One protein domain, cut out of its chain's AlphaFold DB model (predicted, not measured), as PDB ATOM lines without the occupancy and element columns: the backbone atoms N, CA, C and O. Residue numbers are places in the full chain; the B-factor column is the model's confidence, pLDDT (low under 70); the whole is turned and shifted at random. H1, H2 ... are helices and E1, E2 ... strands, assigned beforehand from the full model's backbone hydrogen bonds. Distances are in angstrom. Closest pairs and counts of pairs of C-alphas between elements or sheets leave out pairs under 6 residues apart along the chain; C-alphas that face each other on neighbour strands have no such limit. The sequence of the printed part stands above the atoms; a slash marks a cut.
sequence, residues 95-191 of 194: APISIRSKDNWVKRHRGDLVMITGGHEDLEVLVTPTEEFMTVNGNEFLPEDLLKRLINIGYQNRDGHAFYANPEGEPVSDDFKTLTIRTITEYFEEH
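What this domain is: This is residues 95 to 191 of the 194 residues of an uncharacterized protein of Bhargavaea ginsengi (UniProt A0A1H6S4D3). A twisted six-stranded sheet forms a wall, with the long helix H3 and the shorter H2 side by side over one face; the short helix H1 sits at one end of the strands, by the last residue of E4 and the first of E3. The sheet runs E2, E1, E3, E4, E6, E5 and is mixed: E1 and E3 are parallel, the other neighbours antiparallel. The printed part has 97 residues, with three named helices and six named strands in the order E1 E2 E3 E4 H1 H2 E5 E6 H3, a mixed class of helices and strands. It is compact, with a radius of gyration of the C-alphas of 12.5 A, and spans 37 by 28 by 23 A.

How they stand to each other: The inner strands E3, residues 114 to 118, and E4, residues 124 to 129, form a hairpin, with N 115 and O 128 2.8 A apart, within hydrogen-bond range. On one side of E3 lies E1, residues 97 to 101, parallel at 16 degrees, with N 98 and O 114 at 2.8 A. The edge strand E2, residues 104 to 107, forms a hairpin with E1, with N 101 and O 104 at 2.9 A. Beside E4 lies E6, residues 161 to 165, antiparallel at 171 degrees, with N 125 and O 164 at 2.8 A. The edge strand E5, residues 156 to 158, forms a hairpin with E6, with N 156 and O 163 at 2.8 A. The sheet is only just strongly twisted, its C-alphas up to 4.1 A off the best plane. H3, residues 174 to 190, lies over E3 and E4 at a height over the sheet of 9.4 A and runs along the strands. H2, residues 144 to 153, is on the same face at a height of 8.5 A, over E6 and only just over E5, on which 3 of its 10 C-alphas fall. H2 and H3 touch at a shallow tilt of 28 degrees, opposite ways; their closest C-alphas, of Leu 146 and Tyr 187, are 6.4 A apart. H1, residues 131 to 137, only grazes the sheet and is apart from H3. E4, H1 and H2, and E5 make a split strand-helix-strand unit, two strands running the same way with E6 between them in the sheet; its crossover is right-handed. In H1, H2 and H3 every O i to N i+4 pair is within hydrogen-bond range.

Where its parts are: E1 begins at C-alpha 97, (138.589, 186.551, 206.288). E4, the longest strand, measures 17.0 A from first to last C-alpha, E6 13.4 A, E3 13.3 A and E1 13.1 A. H2 measures 14.5 A. H3 measures 24.3 A and ends at C-alpha 190, (131.422, 197.142, 213.945).

The domain as a whole: The two C-alphas farthest apart, of Val 136 and Glu 168, are 37.7 A apart. The printed part has no cut, and none of its links is long. The mean pLDDT of the printed part is 90.2, and residue 103 alone is under 70.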
ATOM      1  N   ALA A  95     141.460 189.996 210.712       85.00
ATOM      2  CA  ALA A  95     140.201 190.025 209.994       85.00
ATOM      3  C   ALA A  95     139.668 188.587 209.878       85.00
ATOM      4  O   ALA A  95     140.450 187.681 209.553       85.00
ATOM      5  N   PRO A  96     138.360 188.358 210.092       89.25
ATOM      6  CA  PRO A  96     137.747 187.033 210.011       89.25
ATOM      7  C   PRO A  96     137.530 186.620 208.543       89.25
ATOM      8  O   PRO A  96     136.423 186.292 208.121       89.25
ATOM      9  N   ILE A  97     138.595 186.692 207.743       91.75
ATOM     10  CA  ILE A  97     138.589 186.551 206.288       91.75
ATOM     11  C   ILE A  97     139.581 185.471 205.868       91.75
ATOM     12  O   ILE A  97     140.788 185.643 206.022       91.75
ATOM     13  N   SER A  98     139.101 184.399 205.255       91.56
ATOM     14  CA  SER A  98     139.930 183.488 204.472       91.56
ATOM     15  C   SER A  98     140.085 184.011 203.044       91.56
ATOM     16  O   SER A  98     139.155 184.574 202.470       91.56
ATOM     17  N   ILE A  99     141.260 183.820 202.449       89.94
ATOM     18  CA  ILE A  99     141.555 184.229 201.073       89.94
ATOM     19  C   ILE A  99     142.110 183.039 200.305       89.94
ATOM     20  O   ILE A  99     143.118 182.443 200.700       89.94
ATOM     21  N   ARG A 100     141.479 182.743 199.170       86.88
ATOM     22  CA  ARG A 100     141.929 181.753 198.196       86.88
ATOM     23  C   ARG A 100     142.174 182.430 196.849       86.88
ATOM     24  O   ARG A 100     141.334 183.188 196.371       86.88
ATOM     25  N   SER A 101     143.313 182.159 196.229       79.62
ATOM     26  CA  SER A 101     143.667 182.678 194.904       79.62
ATOM     27  C   SER A 101     144.270 181.553 194.075       79.62
ATOM     28  O   SER A 101     145.166 180.865 194.559       79.62
ATOM     29  N   LYS A 102     143.772 181.350 192.845       71.69
ATOM     30  CA  LYS A 102     144.305 180.360 191.885       71.69
ATOM     31  C   LYS A 102     144.491 178.977 192.525       71.69
ATOM     32  O   LYS A 102     145.592 178.438 192.532       71.69
ATOM     33  N   ASP A 103     143.431 178.480 193.165       69.44
ATOM     34  CA  ASP A 103     143.372 177.206 193.908       69.44
ATOM     35  C   ASP A 103     144.293 177.075 195.134       69.44
ATOM     36  O   ASP A 103     144.270 176.056 195.822       69.44
ATOM     37  N   ASN A 104     145.033 178.128 195.482       71.38
ATOM     38  CA  ASN A 104     145.940 178.155 196.620       71.38
ATOM     39  C   ASN A 104     145.377 178.988 197.774       71.38
ATOM     40  O   ASN A 104     144.720 180.016 197.581       71.38
ATOM     41  N   TRP A 105     145.661 178.556 199.001       78.00
ATOM     42  CA  TRP A 105     145.351 179.335 200.195       78.00
ATOM     43  C   TRP A 105     146.363 180.468 200.351       78.00
ATOM     44  O   TRP A 105     147.563 180.231 200.420       78.00
ATOM     45  N   VAL A 106     145.863 181.700 200.431       79.12
ATOM     46  CA  VAL A 106     146.660 182.889 200.770       79.12
ATOM     47  C   VAL A 106     146.565 183.171 202.270       79.12
ATOM     48  O   VAL A 106     147.555 183.506 202.918       79.12
ATOM     49  N   LYS A 107     145.365 183.009 202.835       83.00
ATOM     50  CA  LYS A 107     145.091 183.047 204.275       83.00
ATOM     51  C   LYS A 107     143.957 182.080 204.581       83.00
ATOM     52  O   LYS A 107     142.940 182.094 203.891       83.00
ATOM     53  N   ARG A 108     144.109 181.282 205.634       82.62
ATOM     54  CA  ARG A 108     143.024 180.482 206.203       82.62
ATOM     55  C   ARG A 108     143.281 180.256 207.683       82.62
ATOM     56  O   ARG A 108     144.294 179.659 208.043       82.62
ATOM     57  N   HIS A 109     142.357 180.689 208.528       81.31
ATOM     58  CA  HIS A 109     142.378 180.391 209.953       81.31
ATOM     59  C   HIS A 109     141.037 179.825 210.409       81.31
ATOM     60  O   HIS A 109     139.982 180.110 209.846       81.31
ATOM     61  N   ARG A 110     141.088 179.002 211.458       76.69
ATOM     62  CA  ARG A 110     139.882 178.594 212.177       76.69
ATOM     63  C   ARG A 110     139.261 179.840 212.815       76.69
ATOM     64  O   ARG A 110     139.995 180.608 213.432       76.69
ATOM     65  N   GLY A 111     137.953 180.028 212.664       84.06
ATOM     66  CA  GLY A 111     137.280 181.261 213.082       84.06
ATOM     67  C   GLY A 111     137.100 182.295 211.965       84.06
ATOM     68  O   GLY A 111     136.384 183.268 212.175       84.06
ATOM     69  N   ASP A 112     137.716 182.119 210.787       90.81
ATOM     70  CA  ASP A 112     137.431 182.996 209.646       90.81
ATOM     71  C   ASP A 112     135.983 182.780 209.185       90.81
ATOM     72  O   ASP A 112     135.558 181.653 208.936       90.81
ATOM     73  N   LEU A 113     135.240 183.872 209.040       92.62
ATOM     74  CA  LEU A 113     133.798 183.881 208.807       92.62
ATOM     75  C   LEU A 113     133.445 184.115 207.332       92.62
ATOM     76  O   LEU A 113     132.415 183.672 206.834       92.62
ATOM     77  N   VAL A 114     134.305 184.806 206.593       94.19
ATOM     78  CA  VAL A 114     134.075 185.105 205.177       94.19
ATOM     79  C   VAL A 114     135.243 184.597 204.350       94.19
ATOM     80  O   VAL A 114     136.391 184.673 204.771       94.19
ATOM     81  N   MET A 115     134.965 184.073 203.163       94.25
ATOM     82  CA  MET A 115     135.964 183.639 202.198       94.25
ATOM     83  C   MET A 115     135.926 184.528 200.959       94.25
ATOM     84  O   MET A 115     134.890 184.645 200.304       94.25
ATOM     85  N   ILE A 116     137.078 185.103 200.614       94.81
ATOM     86  CA  ILE A 116     137.331 185.774 199.339       94.81
ATOM     87  C   ILE A 116     138.026 184.772 198.416       94.81
ATOM     88  O   ILE A 116     139.097 184.261 198.743       94.81
ATOM     89  N   THR A 117     137.433 184.505 197.258       92.31
ATOM     90  CA  THR A 117     138.000 183.635 196.225       92.31
ATOM     91  C   THR A 117     138.254 184.443 194.961       92.31
ATOM     92  O   THR A 117     137.320 184.999 194.391       92.31
ATOM     93  N   GLY A 118     139.511 184.503 194.523       87.69
ATOM     94  CA  GLY A 118     139.866 184.991 193.190       87.69
ATOM     95  C   GLY A 118     139.682 183.889 192.148       87.69
ATOM     96  O   GLY A 118     140.147 182.764 192.360       87.69
ATOM     97  N   GLY A 119     139.003 184.210 191.049       80.00
ATOM     98  CA  GLY A 119     138.827 183.312 189.913       80.00
ATOM     99  C   GLY A 119     140.056 183.233 189.007       80.00
ATOM    100  O   GLY A 119     141.150 183.708 189.337       80.00
ATOM    101  N   HIS A 120     139.880 182.600 187.848       78.69
ATOM    102  CA  HIS A 120     140.953 182.427 186.870       78.69
ATOM    103  C   HIS A 120     141.477 183.782 186.374       78.69
ATOM    104  O   HIS A 120     140.699 184.712 186.177       78.69
ATOM    105  N   GLU A 121     142.801 183.895 186.218       78.81
ATOM    106  CA  GLU A 121     143.483 185.121 185.760       78.81
ATOM    107  C   GLU A 121     143.113 186.403 186.531       78.81
ATOM    108  O   GLU A 121     143.304 187.509 186.038       78.81
ATOM    109  N   ASP A 122     142.624 186.258 187.768       82.75
ATOM    110  CA  ASP A 122     142.142 187.368 188.593       82.75
ATOM    111  C   ASP A 122     140.986 188.165 187.945       82.75
ATOM    112  O   ASP A 122     140.757 189.307 188.329       82.75
ATOM    113  N   LEU A 123     140.237 187.584 186.998       88.12
ATOM    114  CA  LEU A 123     139.145 188.258 186.269       88.12
ATOM    115  C   LEU A 123     137.878 188.472 187.105       88.12
ATOM    116  O   LEU A 123     137.048 189.329 186.800       88.12
ATOM    117  N   GLU A 124     137.726 187.695 188.171       91.19
ATOM    118  CA  GLU A 124     136.555 187.722 189.037       91.19
ATOM    119  C   GLU A 124     136.931 187.494 190.503       91.19
ATOM    120  O   GLU A 124     137.942 186.862 190.829       91.19
ATOM    121  N   VAL A 125     136.096 188.018 191.396       93.88
ATOM    122  CA  VAL A 125     136.197 187.857 192.844       93.88
ATOM    123  C   VAL A 125     134.834 187.466 193.392       93.88
ATOM    124  O   VAL A 125     133.820 188.109 193.118       93.88
ATOM    125  N   LEU A 126     134.826 186.419 194.205       95.50
ATOM    126  CA  LEU A 126     133.649 185.929 194.903       95.50
ATOM    127  C   LEU A 126     133.860 186.044 196.415       95.50
ATOM    128  O   LEU A 126     134.880 185.598 196.940       95.50
ATOM    129  N   VAL A 127     132.875 186.600 197.114       96.75
ATOM    130  CA  VAL A 127     132.822 186.672 198.576       96.75
ATOM    131  C   VAL A 127     131.664 185.808 199.066       96.75
ATOM    132  O   VAL A 127     130.510 186.030 198.692       96.75
ATOM    133  N   THR A 128     131.976 184.826 199.908       95.38
ATOM    134  CA  THR A 128     131.023 183.836 200.444       95.38
ATOM    135  C   THR A 128     131.191 183.671 201.953       95.38
ATOM    136  O   THR A 128     132.284 183.926 202.461       95.38
ATOM    137  N   PRO A 129     130.152 183.254 202.694       94.12
ATOM    138  CA  PRO A 129     130.333 182.803 204.069       94.12
ATOM    139  C   PRO A 129     131.141 181.500 204.107       94.12
ATOM    140  O   PRO A 129     131.107 180.695 203.175       94.12
ATOM    141  N   THR A 130     131.891 181.292 205.187       93.06
ATOM    142  CA  THR A 130     132.574 180.020 205.456       93.06
ATOM    143  C   THR A 130     131.647 179.035 206.174       93.06
ATOM    144  O   THR A 130     130.589 179.393 206.689       93.06
ATOM    145  N   GLU A 131     132.084 177.780 206.294       88.75
ATOM    146  CA  GLU A 131     131.441 176.800 207.184       88.75
ATOM    147  C   GLU A 131     131.406 177.261 208.650       88.75
ATOM    148  O   GLU A 131     130.451 176.986 209.377       88.75
ATOM    149  N   GLU A 132     132.428 178.001 209.084       88.12
ATOM    150  CA  GLU A 132     132.469 178.566 210.431       88.12
ATOM    151  C   GLU A 132     131.379 179.629 210.611       88.12
ATOM    152  O   GLU A 132     130.686 179.622 211.623       88.12
ATOM    153  N   PHE A 133     131.153 180.486 209.611       89.00
ATOM    154  CA  PHE A 133     130.041 181.439 209.641       89.00
ATOM    155  C   PHE A 133     128.696 180.730 209.765       89.00
ATOM    156  O   PHE A 133     127.876 181.124 210.587       89.00
ATOM    157  N   MET A 134     128.478 179.646 209.019       87.75
ATOM    158  CA  MET A 134     127.256 178.846 209.165       87.75
ATOM    159  C   MET A 134     127.119 178.274 210.581       87.75
ATOM    160  O   MET A 134     126.025 178.251 211.136       87.75
ATOM    161  N   THR A 135     128.229 177.857 211.189       86.69
ATOM    162  CA  THR A 135     128.245 177.312 212.553       86.69
ATOM    163  C   THR A 135     127.900 178.369 213.606       86.69
ATOM    164  O   THR A 135     127.144 178.081 214.532       86.69
ATOM    165  N   VAL A 136     128.435 179.585 213.468       84.69
ATOM    166  CA  VAL A 136     128.246 180.679 214.435       84.69
ATOM    167  C   VAL A 136     126.903 181.386 214.239       84.69
ATOM    168  O   VAL A 136     126.205 181.681 215.206       84.69
ATOM    169  N   ASN A 137     126.510 181.632 212.989       81.75
ATOM    170  CA  ASN A 137     125.369 182.483 212.646       81.75
ATOM    171  C   ASN A 137     124.137 181.692 212.183       81.75
ATOM    172  O   ASN A 137     123.057 182.272 212.070       81.75
ATOM    173  N   GLY A 138     124.272 180.393 211.896       83.94
ATOM    174  CA  GLY A 138     123.172 179.542 211.427       83.94
ATOM    175  C   GLY A 138     122.649 179.898 210.031       83.94
ATOM    176  O   GLY A 138     121.514 179.554 209.710       83.94
ATOM    177  N   ASN A 139     123.431 180.623 209.224       83.19
ATOM    178  CA  ASN A 139     123.006 181.157 207.929       83.19
ATOM    179  C   ASN A 139     124.038 180.849 206.834       83.19
ATOM    180  O   ASN A 139     125.235 181.027 207.045       83.19
ATOM    181  N   GLU A 140     123.558 180.423 205.665       88.44
ATOM    182  CA  GLU A 140     124.356 180.095 204.473       88.44
ATOM    183  C   GLU A 140     124.645 181.321 203.582       88.44
ATOM    184  O   GLU A 140     125.358 181.219 202.584       88.44
ATOM    185  N   PHE A 141     124.119 182.495 203.945       93.50
ATOM    186  CA  PHE A 141     124.263 183.750 203.207       93.50
ATOM    187  C   PHE A 141     125.047 184.800 203.996       93.50
ATOM    188  O   PHE A 141     125.055 184.807 205.229       93.50
ATOM    189  N   LEU A 142     125.676 185.735 203.274       94.62
ATOM    190  CA  LEU A 142     126.286 186.905 203.904       94.62
ATOM    191  C   LEU A 142     125.210 187.740 204.624       94.62
ATOM    192  O   LEU A 142     124.082 187.832 204.130       94.62
ATOM    193  N   PRO A 143     125.541 188.413 205.744       94.00
ATOM    194  CA  PRO A 143     124.626 189.359 206.369       94.00
ATOM    195  C   PRO A 143     124.182 190.415 205.358       94.00
ATOM    196  O   PRO A 143     125.016 190.953 204.627       94.00
ATOM    197  N   GLU A 144     122.890 190.752 205.340       94.38
ATOM    198  CA  GLU A 144     122.349 191.703 204.360       94.38
ATOM    199  C   GLU A 144     123.112 193.029 204.344       94.38
ATOM    200  O   GLU A 144     123.337 193.602 203.282       94.38
ATOM    201  N   ASP A 145     123.530 193.517 205.509       95.12
ATOM    202  CA  ASP A 145     124.220 194.799 205.617       95.12
ATOM    203  C   ASP A 145     125.663 194.733 205.109       95.12
ATOM    204  O   ASP A 145     126.121 195.677 204.462       95.12
ATOM    205  N   LEU A 146     126.357 193.603 205.300       96.12
ATOM    206  CA  LEU A 146     127.652 193.369 204.658       96.12
ATOM    207  C   LEU A 146     127.485 193.293 203.137       96.12
ATOM    208  O   LEU A 146     128.229 193.931 202.393       96.12
ATOM    209  N   LEU A 147     126.475 192.560 202.668       96.94
ATOM    210  CA  LEU A 147     126.192 192.415 201.245       96.94
ATOM    211  C   LEU A 147     125.854 193.765 200.595       96.94
ATOM    212  O   LEU A 147     126.395 194.079 199.539       96.94
ATOM    213  N   LYS A 148     125.051 194.614 201.251       97.75
ATOM    214  CA  LYS A 148     124.771 195.992 200.804       97.75
ATOM    215  C   LYS A 148     126.052 196.826 200.693       97.75
ATOM    216  O   LYS A 148     126.227 197.523 199.696       97.75
ATOM    217  N   ARG A 149     126.971 196.743 201.666       98.19
ATOM    218  CA  ARG A 149     128.266 197.453 201.601       98.19
ATOM    219  C   ARG A 149     129.117 196.985 200.422       98.19
ATOM    220  O   ARG A 149     129.686 197.819 199.724       98.19
ATOM    221  N   LEU A 150     129.166 195.676 200.174       98.19
ATOM    222  CA  LEU A 150     129.885 195.110 199.031       98.19
ATOM    223  C   LEU A 150     129.253 195.548 197.701       98.19
ATOM    224  O   LEU A 150     129.964 195.935 196.775       98.19
ATOM    225  N   ILE A 151     127.923 195.574 197.609       98.00
ATOM    226  CA  ILE A 151     127.224 196.080 196.418       98.00
ATOM    227  C   ILE A 151     127.569 197.550 196.161       98.00
ATOM    228  O   ILE A 151     127.866 197.922 195.028       98.00
ATOM    229  N   ASN A 152     127.615 198.376 197.210       98.00
ATOM    230  CA  ASN A 152     127.936 199.799 197.087       98.00
ATOM    231  C   ASN A 152     129.338 200.067 196.523       98.00
ATOM    232  O   ASN A 152     129.545 201.112 195.912       98.00
ATOM    233  N   ILE A 153     130.293 199.150 196.716       97.25
ATOM    234  CA  ILE A 153     131.638 199.280 196.137       97.25
ATOM    235  C   ILE A 153     131.756 198.647 194.746       97.25
ATOM    236  O   ILE A 153     132.788 198.822 194.114       97.25
ATOM    237  N   GLY A 154     130.722 197.958 194.250       96.81
ATOM    238  CA  GLY A 154     130.652 197.466 192.869       96.81
ATOM    239  C   GLY A 154     130.273 195.994 192.704       96.81
ATOM    240  O   GLY A 154     130.132 195.544 191.569       96.81
ATOM    241  N   TYR A 155     130.097 195.230 193.788       97.94
ATOM    242  CA  TYR A 155     129.685 193.827 193.689       97.94
ATOM    243  C   TYR A 155     128.222 193.675 193.245       97.94
ATOM    244  O   TYR A 155     127.370 194.535 193.458       97.94
ATOM    245  N   GLN A 156     127.910 192.518 192.677       97.56
ATOM    246  CA  GLN A 156     126.558 192.046 192.410       97.56
ATOM    247  C   GLN A 156     126.157 191.013 193.466       97.56
ATOM    248  O   GLN A 156     126.966 190.165 193.846       97.56
ATOM    249  N   ASN A 157     124.898 191.046 193.904       96.88
ATOM    250  CA  ASN A 157     124.328 189.956 194.691       96.88
ATOM    251  C   ASN A 157     124.043 188.761 193.773       96.88
ATOM    252  O   ASN A 157     123.263 188.885 192.828       96.88
ATOM    253  N   ARG A 158     124.654 187.616 194.068       94.88
ATOM    254  CA  ARG A 158     124.326 186.320 193.473       94.88
ATOM    255  C   ARG A 158     123.934 185.374 194.596       94.88
ATOM    256  O   ARG A 158     124.805 184.840 195.272       94.88
ATOM    257  N   ASP A 159     122.629 185.238 194.815       91.38
ATOM    258  CA  ASP A 159     122.037 184.313 195.786       91.38
ATOM    259  C   ASP A 159     122.623 184.432 197.207       91.38
ATOM    260  O   ASP A 159     122.964 183.442 197.840       91.38
ATOM    261  N   GLY A 160     122.773 185.661 197.715       90.12
ATOM    262  CA  GLY A 160     123.295 185.913 199.068       90.12
ATOM    263  C   GLY A 160     124.825 185.909 199.168       90.12
ATOM    264  O   GLY A 160     125.382 186.027 200.264       90.12
ATOM    265  N   HIS A 161     125.507 185.831 198.027       95.12
ATOM    266  CA  HIS A 161     126.947 186.000 197.878       95.12
ATOM    267  C   HIS A 161     127.267 187.269 197.087       95.12
ATOM    268  O   HIS A 161     126.450 187.751 196.298       95.12
ATOM    269  N   ALA A 162     128.469 187.817 197.274       97.56
ATOM    270  CA  ALA A 162     128.913 188.981 196.515       97.56
ATOM    271  C   ALA A 162     129.854 188.537 195.391       97.56
ATOM    272  O   ALA A 162     130.911 187.968 195.650       97.56
ATOM    273  N   PHE A 163     129.487 188.828 194.146       97.31
ATOM    274  CA  PHE A 163     130.294 188.538 192.964       97.31
ATOM    275  C   PHE A 163     130.721 189.824 192.262       97.31
ATOM    276  O   PHE A 163     129.896 190.704 192.024       97.31
ATOM    277  N   TYR A 164     131.986 189.918 191.881       96.81
ATOM    278  CA  TYR A 164     132.494 190.996 191.047       96.81
ATOM    279  C   TYR A 164     133.315 190.436 189.893       96.81
ATOM    280  O   TYR A 164     134.142 189.552 190.088       96.81
ATOM    281  N   ALA A 165     133.118 191.004 188.710       94.00
ATOM    282  CA  ALA A 165     134.016 190.875 187.575       94.00
ATOM    283  C   ALA A 165     134.173 192.265 186.962       94.00
ATOM    284  O   ALA A 165     133.202 193.031 186.923       94.00
ATOM    285  N   ASN A 166     135.378 192.597 186.504       91.06
ATOM    286  CA  ASN A 166     135.601 193.881 185.851       91.06
ATOM    287  C   ASN A 166     134.745 193.947 184.564       91.06
ATOM    288  O   ASN A 166     134.853 193.043 183.730       91.06
ATOM    289  N   PRO A 167     133.906 194.985 184.369       89.50
ATOM    290  CA  PRO A 167     133.080 195.128 183.166       89.50
ATOM    291  C   PRO A 167     133.869 195.152 181.852       89.50
ATOM    292  O   PRO A 167     133.322 194.802 180.810       89.50
ATOM    293  N   GLU A 168     135.139 195.556 181.896       91.12
ATOM    294  CA  GLU A 168     136.025 195.635 180.730       91.12
ATOM    295  C   GLU A 168     136.725 194.298 180.428       91.12
ATOM    296  O   GLU A 168     137.422 194.172 179.425       91.12
ATOM    297  N   GLY A 169     136.516 193.275 181.266       89.12
ATOM    298  CA  GLY A 169     137.158 191.967 181.125       89.12
ATOM    299  C   GLY A 169     138.632 191.959 181.533       89.12
ATOM    300  O   GLY A 169     139.349 191.015 181.214       89.12
ATOM    301  N   GLU A 170     139.093 193.001 182.224       91.62
ATOM    302  CA  GLU A 170     140.453 193.082 182.754       91.62
ATOM    303  C   GLU A 170     140.561 192.414 184.136       91.62
ATOM    304  O   GLU A 170     139.564 192.305 184.858       91.62
ATOM    305  N   PRO A 171     141.768 192.006 184.569       90.88
ATOM    306  CA  PRO A 171     141.983 191.546 185.934       90.88
ATOM    307  C   PRO A 171     141.482 192.559 186.970       90.88
ATOM    308  O   PRO A 171     141.679 193.770 186.842       90.88
ATOM    309  N   VAL A 172     140.852 192.059 188.031       90.94
ATOM    310  CA  VAL A 172     140.389 192.874 189.153       90.94
ATOM    311  C   VAL A 172     141.588 193.571 189.787       90.94
ATOM    312  O   VAL A 172     142.552 192.920 190.205       90.94
ATOM    313  N   SER A 173     141.511 194.900 189.871       89.88
ATOM    314  CA  SER A 173     142.613 195.730 190.349       89.88
ATOM    315  C   SER A 173     142.933 195.479 191.822       89.88
ATOM    316  O   SER A 173     142.065 195.148 192.638       89.88
ATOM    317  N   ASP A 174     144.197 195.687 192.187       85.19
ATOM    318  CA  ASP A 174     144.641 195.563 193.578       85.19
ATOM    319  C   ASP A 174     143.957 196.585 194.496       85.19
ATOM    320  O   ASP A 174     143.663 196.272 195.653       85.19
ATOM    321  N   ASP A 175     143.616 197.768 193.979       89.25
ATOM    322  CA  ASP A 175     142.844 198.782 194.705       89.25
ATOM    323  C   ASP A 175     141.447 198.263 195.065       89.25
ATOM    324  O   ASP A 175     140.997 198.414 196.204       89.25
ATOM    325  N   PHE A 176     140.773 197.582 194.132       93.12
ATOM    326  CA  PHE A 176     139.460 196.991 194.379       93.12
ATOM    327  C   PHE A 176     139.532 195.817 195.367       93.12
ATOM    328  O   PHE A 176     138.696 195.697 196.269       93.12
ATOM    329  N   LYS A 177     140.566 194.969 195.260       89.62
ATOM    330  CA  LYS A 177     140.832 193.889 196.230       89.62
ATOM    331  C   LYS A 177     141.091 194.457 197.629       89.62
ATOM    332  O   LYS A 177     140.530 193.967 198.610       89.62
ATOM    333  N   THR A 178     141.874 195.530 197.722       89.81
ATOM    334  CA  THR A 178     142.158 196.234 198.981       89.81
ATOM    335  C   THR A 178     140.887 196.828 199.583       89.81
ATOM    336  O   THR A 178     140.625 196.646 200.773       89.81
ATOM    337  N   LEU A 179     140.061 197.481 198.760       94.25
ATOM    338  CA  LEU A 179     138.768 198.021 199.174       94.25
ATOM    339  C   LEU A 179     137.838 196.920 199.697       94.25
ATOM    340  O   LEU A 179     137.239 197.089 200.753       94.25
ATOM    341  N   THR A 180     137.786 195.774 199.012       95.00
ATOM    342  CA  THR A 180     136.994 194.605 199.427       95.00
ATOM    343  C   THR A 180     137.377 194.142 200.831       95.00
ATOM    344  O   THR A 180     136.514 194.009 201.700       95.00
ATOM    345  N   ILE A 181     138.673 193.919 201.072       92.50
ATOM    346  CA  ILE A 181     139.161 193.447 202.372       92.50
ATOM    347  C   ILE A 181     138.849 194.473 203.464       92.50
ATOM    348  O   ILE A 181     138.365 194.098 204.534       92.50
ATOM    349  N   ARG A 182     139.070 195.764 203.189       92.44
ATOM    350  CA  ARG A 182     138.749 196.837 204.131       92.44
ATOM    351  C   ARG A 182     137.262 196.841 204.490       92.44
ATOM    352  O   ARG A 182     136.941 196.792 205.668       92.44
ATOM    353  N   THR A 183     136.373 196.803 203.498       95.88
ATOM    354  CA  THR A 183     134.918 196.816 203.711       95.88
ATOM    355  C   THR A 183     134.432 195.651 204.576       95.88
ATOM    356  O   THR A 183     133.586 195.847 205.446       95.88
ATOM    357  N   ILE A 184     134.968 194.442 204.370       94.81
ATOM    358  CA  ILE A 184     134.619 193.275 205.194       94.81
ATOM    359  C   ILE A 184     135.185 193.423 206.613       94.81
ATOM    360  O   ILE A 184     134.502 193.108 207.584       94.81
ATOM    361  N   THR A 185     136.418 193.915 206.741       91.25
ATOM    362  CA  THR A 185     137.077 194.090 208.043       91.25
ATOM    363  C   THR A 185     136.331 195.111 208.901       91.25
ATOM    364  O   THR A 185     135.942 194.781 210.016       91.25
ATOM    365  N   GLU A 186     136.036 196.292 208.351       93.00
ATOM    366  CA  GLU A 186     135.254 197.347 209.016       93.00
ATOM    367  C   GLU A 186     133.879 196.828 209.464       93.00
ATOM    368  O   GLU A 186     133.448 197.082 210.587       93.00
ATOM    369  N   TYR A 187     133.204 196.028 208.629       94.25
ATOM    370  CA  TYR A 187     131.924 195.426 209.003       94.25
ATOM    371  C   TYR A 187     132.027 194.569 210.273       94.25
ATOM    372  O   TYR A 187     131.200 194.719 211.169       94.25
ATOM    373  N   PHE A 188     133.027 193.689 210.372       91.12
ATOM    374  CA  PHE A 188     133.182 192.814 211.540       91.12
ATOM    375  C   PHE A 188     133.778 193.516 212.763       91.12
ATOM    376  O   PHE A 188     133.534 193.073 213.883       91.12
ATOM    377  N   GLU A 189     134.511 194.614 212.579       89.81
ATOM    378  CA  GLU A 189     134.899 195.498 213.685       89.81
ATOM    379  C   GLU A 189     133.672 196.180 214.311       89.81
ATOM    380  O   GLU A 189     133.585 196.300 215.532       89.81
ATOM    381  N   GLU A 190     132.696 196.574 213.490       92.44
ATOM    382  CA  GLU A 190     131.422 197.142 213.945       92.44
ATOM    383  C   GLU A 190     130.434 196.081 214.470       92.44
ATOM    384  O   GLU A 190     129.579 196.394 215.298       92.44
ATOM    385  N   HIS A 191     130.552 194.833 214.002       89.75
ATOM    386  CA  HIS A 191     129.670 193.706 214.341       89.75
ATOM    387  C   HIS A 191     130.477 192.515 214.886       89.75
ATOM    388  O   HIS A 191     130.526 191.454 214.243       89.75
TER     389      HIS A 191